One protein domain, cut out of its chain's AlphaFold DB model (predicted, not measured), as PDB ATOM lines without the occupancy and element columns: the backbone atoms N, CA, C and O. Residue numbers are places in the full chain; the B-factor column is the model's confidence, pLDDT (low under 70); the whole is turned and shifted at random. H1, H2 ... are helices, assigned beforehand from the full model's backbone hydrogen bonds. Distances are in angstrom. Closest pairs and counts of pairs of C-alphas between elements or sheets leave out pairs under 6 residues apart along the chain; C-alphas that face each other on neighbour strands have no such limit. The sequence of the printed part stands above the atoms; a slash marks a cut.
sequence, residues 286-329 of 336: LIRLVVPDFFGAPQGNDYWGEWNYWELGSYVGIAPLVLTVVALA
ATOM      1  N   LEU A 286     123.580 139.691 185.111       89.50
ATOM      2  CA  LEU A 286     122.521 138.869 185.712       89.50
ATOM      3  C   LEU A 286     121.263 138.782 184.840       89.50
ATOM      4  O   LEU A 286     120.516 137.813 184.958       89.50
ATOM      5  N   ILE A 287     121.043 139.729 183.919       91.50
ATOM      6  CA  ILE A 287     119.948 139.635 182.940       91.50
ATOM      7  C   ILE A 287     120.056 138.371 182.074       91.50
ATOM      8  O   ILE A 287     119.031 137.818 181.669       91.50
ATOM      9  N   ARG A 288     121.276 137.843 181.876       89.81
ATOM     10  CA  ARG A 288     121.531 136.602 181.132       89.81
ATOM     11  C   ARG A 288     120.996 135.356 181.826       89.81
ATOM     12  O   ARG A 288     120.840 134.330 181.176       89.81
ATOM     13  N   LEU A 289     120.639 135.441 183.111       88.19
ATOM     14  CA  LEU A 289     119.888 134.377 183.779       88.19
ATOM     15  C   LEU A 289     118.524 134.158 183.124       88.19
ATOM     16  O   LEU A 289     118.038 133.035 183.148       88.19
ATOM     17  N   VAL A 290     117.925 135.195 182.529       89.81
ATOM     18  CA  VAL A 290     116.581 135.154 181.929       89.81
ATOM     19  C   VAL A 290     116.640 135.258 180.404       89.81
ATOM     20  O   VAL A 290     115.933 134.524 179.716       89.81
ATOM     21  N   VAL A 291     117.489 136.147 179.883       91.69
ATOM     22  CA  VAL A 291     117.645 136.429 178.451       91.69
ATOM     23  C   VAL A 291     119.113 136.193 178.064       91.69
ATOM     24  O   VAL A 291     119.920 137.118 178.170       91.69
ATOM     25  N   PRO A 292     119.498 134.962 177.669       88.94
ATOM     26  CA  PRO A 292     120.905 134.563 177.528       88.94
ATOM     27  C   PRO A 292     121.688 135.417 176.520       88.94
ATOM     28  O   PRO A 292     122.827 135.796 176.806       88.94
ATOM     29  N   ASP A 293     121.039 135.782 175.411       91.62
ATOM     30  CA  ASP A 293     121.613 136.543 174.294       91.62
ATOM     31  C   ASP A 293     121.304 138.050 174.371       91.62
ATOM     32  O   ASP A 293     121.382 138.755 173.369       91.62
ATOM     33  N   PHE A 294     120.941 138.585 175.547       92.75
ATOM     34  CA  PHE A 294     120.653 140.022 175.702       92.75
ATOM     35  C   PHE A 294     121.805 140.912 175.206       92.75
ATOM     36  O   PHE A 294     121.580 141.981 174.643       92.75
ATOM     37  N   PHE A 295     123.041 140.448 175.402       92.19
ATOM     38  CA  PHE A 295     124.256 141.125 174.961       92.19
ATOM     39  C   PHE A 295     124.755 140.646 173.588       92.19
ATOM     40  O   PHE A 295     125.931 140.823 173.297       92.19
ATOM     41  N   GLY A 296     123.905 140.025 172.767       92.12
ATOM     42  CA  GLY A 296     124.291 139.397 171.501       92.12
ATOM     43  C   GLY A 296     124.829 137.974 171.674       92.12
ATOM     44  O   GLY A 296     124.956 137.466 172.794       92.12
ATOM     45  N   ALA A 297     125.154 137.334 170.552       89.19
ATOM     46  CA  ALA A 297     125.590 135.947 170.485       89.19
ATOM     47  C   ALA A 297     126.857 135.794 169.616       89.19
ATOM     48  O   ALA A 297     126.976 136.406 168.554       89.19
ATOM     49  N   PRO A 298     127.798 134.898 169.970       85.75
ATOM     50  CA  PRO A 298     129.009 134.677 169.176       85.75
ATOM     51  C   PRO A 298     128.740 134.289 167.716       85.75
ATOM     52  O   PRO A 298     129.542 134.587 166.839       85.75
ATOM     53  N   GLN A 299     127.603 133.641 167.446       85.38
ATOM     54  CA  GLN A 299     127.206 133.209 166.101       85.38
ATOM     55  C   GLN A 299     126.893 134.391 165.173       85.38
ATOM     56  O   GLN A 299     127.147 134.300 163.975       85.38
ATOM     57  N   GLY A 300     126.358 135.487 165.722       85.75
ATOM     58  CA  GLY A 300     126.063 136.718 164.987       85.75
ATOM     59  C   GLY A 300     127.244 137.684 164.912       85.75
ATOM     60  O   GLY A 300     127.147 138.704 164.237       85.75
ATOM     61  N   ASN A 301     128.355 137.370 165.594       86.62
ATOM     62  CA  ASN A 301     129.481 138.281 165.811       86.62
ATOM     63  C   ASN A 301     129.040 139.656 166.359       86.62
ATOM     64  O   ASN A 301     129.606 140.692 166.020       86.62
ATOM     65  N   ASP A 302     128.001 139.655 167.193       92.06
ATOM     66  CA  ASP A 302     127.342 140.845 167.736       92.06
ATOM     67  C   ASP A 302     127.387 140.881 169.271       92.06
ATOM     68  O   ASP A 302     126.678 141.668 169.895       92.06
ATOM     69  N   TYR A 303     128.231 140.047 169.897       91.06
ATOM     70  CA  TYR A 303     128.401 140.052 171.348       91.06
ATOM     71  C   TYR A 303     129.060 141.356 171.822       91.06
ATOM     72  O   TYR A 303     130.215 141.634 171.504       91.06
ATOM     73  N   TRP A 304     128.330 142.134 172.620       91.06
ATOM     74  CA  TRP A 304     128.750 143.425 173.182       91.06
ATOM     75  C   TRP A 304     128.795 143.421 174.721       91.06
ATOM     76  O   TRP A 304     128.886 144.472 175.361       91.06
ATOM     77  N   GLY A 305     128.704 142.238 175.332       86.81
ATOM     78  CA  GLY A 305     128.816 142.060 176.777       86.81
ATOM     79  C   GLY A 305     130.263 142.114 177.275       86.81
ATOM     80  O   GLY A 305     131.216 142.169 176.506       86.81
ATOM     81  N   GLU A 306     130.429 142.072 178.595       85.94
ATOM     82  CA  GLU A 306     131.753 141.956 179.227       85.94
ATOM     83  C   GLU A 306     132.456 140.642 178.865       85.94
ATOM     84  O   GLU A 306     131.811 139.596 178.749       85.94
ATOM     85  N   TRP A 307     133.786 140.710 178.791       85.50
ATOM     86  CA  TRP A 307     134.701 139.586 178.592       85.50
ATOM     87  C   TRP A 307     134.372 138.725 177.368       85.50
ATOM     88  O   TRP A 307     134.628 139.133 176.238       85.50
ATOM     89  N   ASN A 308     133.848 137.524 177.583       86.06
ATOM     90  CA  ASN A 308     133.409 136.626 176.535       86.06
ATOM     91  C   ASN A 308     132.040 136.033 176.901       86.06
ATOM     92  O   ASN A 308     131.560 136.117 178.036       86.06
ATOM     93  N   TYR A 309     131.377 135.464 175.901       87.50
ATOM     94  CA  TYR A 309     130.006 134.996 176.052       87.50
ATOM     95  C   TYR A 309     129.886 133.826 177.041       87.50
ATOM     96  O   TYR A 309     128.885 133.741 177.754       87.50
ATOM     97  N   TRP A 310     130.867 132.927 177.089       87.56
ATOM     98  CA  TRP A 310     130.785 131.667 177.830       87.56
ATOM     99  C   TRP A 310     131.112 131.815 179.320       87.56
ATOM    100  O   TRP A 310     130.338 131.305 180.126       87.56
ATOM    101  N   GLU A 311     132.127 132.596 179.701       85.38
ATOM    102  CA  GLU A 311     132.561 132.777 181.102       85.38
ATOM    103  C   GLU A 311     131.469 133.396 181.988       85.38
ATOM    104  O   GLU A 311     131.338 133.088 183.172       85.38
ATOM    105  N   LEU A 312     130.631 134.259 181.404       84.38
ATOM    106  CA  LEU A 312     129.522 134.923 182.103       84.38
ATOM    107  C   LEU A 312     128.153 134.292 181.786       84.38
ATOM    108  O   LEU A 312     127.108 134.807 182.193       84.38
ATOM    109  N   GLY A 313     128.137 133.171 181.061       79.81
ATOM    110  CA  GLY A 313     126.927 132.457 180.662       79.81
ATOM    111  C   GLY A 313     126.303 131.671 181.817       79.81
ATOM    112  O   GLY A 313     126.704 130.547 182.102       79.81
ATOM    113  N   SER A 314     125.275 132.233 182.462       80.69
ATOM    114  CA  SER A 314     124.620 131.624 183.640       80.69
ATOM    115  C   SER A 314     123.186 131.111 183.393       80.69
ATOM    116  O   SER A 314     122.443 130.850 184.336       80.69
ATOM    117  N   TYR A 315     122.756 130.970 182.136       89.56
ATOM    118  CA  TYR A 315     121.372 130.604 181.801       89.56
ATOM    119  C   TYR A 315     121.055 129.116 182.038       89.56
ATOM    120  O   TYR A 315     121.839 128.237 181.685       89.56
ATOM    121  N   VAL A 316     119.871 128.822 182.586       89.19
ATOM    122  CA  VAL A 316     119.403 127.447 182.873       89.19
ATOM    123  C   VAL A 316     118.091 127.078 182.169       89.19
ATOM    124  O   VAL A 316     117.577 125.984 182.375       89.19
ATOM    125  N   GLY A 317     117.538 127.966 181.336       88.94
ATOM    126  CA  GLY A 317     116.252 127.766 180.658       88.94
ATOM    127  C   GLY A 317     115.093 128.553 181.282       88.94
ATOM    128  O   GLY A 317     114.957 128.629 182.502       88.94
ATOM    129  N   ILE A 318     114.186 129.070 180.445       88.19
ATOM    130  CA  ILE A 318     112.961 129.757 180.897       88.19
ATOM    131  C   ILE A 318     112.032 128.791 181.636       88.19
ATOM    132  O   ILE A 318     111.490 129.141 182.681       88.19
ATOM    133  N   ALA A 319     111.851 127.567 181.130       88.06
ATOM    134  CA  ALA A 319     110.945 126.606 181.759       88.06
ATOM    135  C   ALA A 319     111.355 126.269 183.212       88.06
ATOM    136  O   ALA A 319     110.502 126.384 184.093       88.06
ATOM    137  N   PRO A 320     112.629 125.955 183.525       88.69
ATOM    138  CA  PRO A 320     113.087 125.782 184.908       88.69
ATOM    139  C   PRO A 320     112.894 127.016 185.790       88.69
ATOM    140  O   PRO A 320     112.497 126.876 186.948       88.69
ATOM    141  N   LEU A 321     113.112 128.223 185.259       88.25
ATOM    142  CA  LEU A 321     112.870 129.463 186.000       88.25
ATOM    143  C   LEU A 321     111.391 129.644 186.347       88.25
ATOM    144  O   LEU A 321     111.055 129.889 187.506       88.25
ATOM    145  N   VAL A 322     110.497 129.459 185.372       89.25
ATOM    146  CA  VAL A 322     109.044 129.536 185.584       89.25
ATOM    147  C   VAL A 322     108.600 128.486 186.599       89.25
ATOM    148  O   VAL A 322     107.885 128.809 187.546       89.25
ATOM    149  N   LEU A 323     109.069 127.242 186.458       89.06
ATOM    150  CA  LEU A 323     108.770 126.166 187.404       89.06
ATOM    151  C   LEU A 323     109.280 126.476 188.815       89.06
ATOM    152  O   LEU A 323     108.595 126.155 189.783       89.06
ATOM    153  N   THR A 324     110.430 127.138 188.945       87.56
ATOM    154  CA  THR A 324     110.970 127.573 190.241       87.56
ATOM    155  C   THR A 324     110.069 128.623 190.891       87.56
ATOM    156  O   THR A 324     109.711 128.481 192.059       87.56
ATOM    157  N   VAL A 325     109.629 129.639 190.139       88.50
ATOM    158  CA  VAL A 325     108.696 130.667 190.641       88.50
ATOM    159  C   VAL A 325     107.368 130.041 191.070       88.50
ATOM    160  O   VAL A 325     106.872 130.324 192.161       88.50
ATOM    161  N   VAL A 326     106.817 129.145 190.245       88.81
ATOM    162  CA  VAL A 326     105.601 128.387 190.565       88.81
ATOM    163  C   VAL A 326     105.807 127.580 191.851       88.81
ATOM    164  O   VAL A 326     104.999 127.684 192.774       88.81
ATOM    165  N   ALA A 327     106.902 126.828 191.966       86.69
ATOM    166  CA  ALA A 327     107.190 126.021 193.147       86.69
ATOM    167  C   ALA A 327     107.262 126.870 194.427       86.69
ATOM    168  O   ALA A 327     106.640 126.509 195.426       86.69
ATOM    169  N   LEU A 328     107.940 128.021 194.392       88.81
ATOM    170  CA  LEU A 328     108.018 128.944 195.530       88.81
ATOM    171  C   LEU A 328     106.641 129.509 195.908       88.81
ATOM    172  O   LEU A 328     106.276 129.513 197.086       88.81
ATOM    173  N   ALA A 329     105.841 129.918 194.918       88.75
ATOM    174  CA  ALA A 329     104.504 130.464 195.140       88.75
ATOM    175  C   ALA A 329     103.540 129.441 195.768       88.75
ATOM    176  O   ALA A 329     102.720 129.801 196.616       88.75
TER     177      ALA A 329
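What this domain is: This is residues 286 to 329 of the 336 residues of an uncharacterized protein of Gemmata sp (UniProt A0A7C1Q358). There is little regular structure here: a long loop, residues 290 to 317, leaves the short helix H1, runs out to a far end near Asn 301 and folds back past H1 into the helix H2, whose residues 322 to 329 stick out at the other end as a tail. The printed part has 44 residues with two named helices, H1 then H2, and no named strand; its class is all helix, with 16 residues in named elements. It is loose, with a radius of gyration of the C-alphas of 12.4 A, and spans 38 by 16 by 12 A.

Where its parts are: Find C-alpha 286 at (122.521, 138.869, 185.712), where H1, residues 286 to 289, begins. Go on to C-alpha 318 at (112.961, 129.757, 180.897); from there H2, residues 318 to 329, runs 16.6 A to C-alpha 329 at (104.504, 130.464, 195.140).

How they stand to each other: H1 and H2 are apart. In H2 every O i to N i+4 pair is within hydrogen-bond range; H1 is too short for such a pair.

The domain as a whole: Look at Asn 301 and Ala 329, whose C-alphas are the two farthest apart, 39.3 A. The link from H1 to H2 is long, 28 residues. The printed part has no cut, and no printed residue is under 70 in pLDDT.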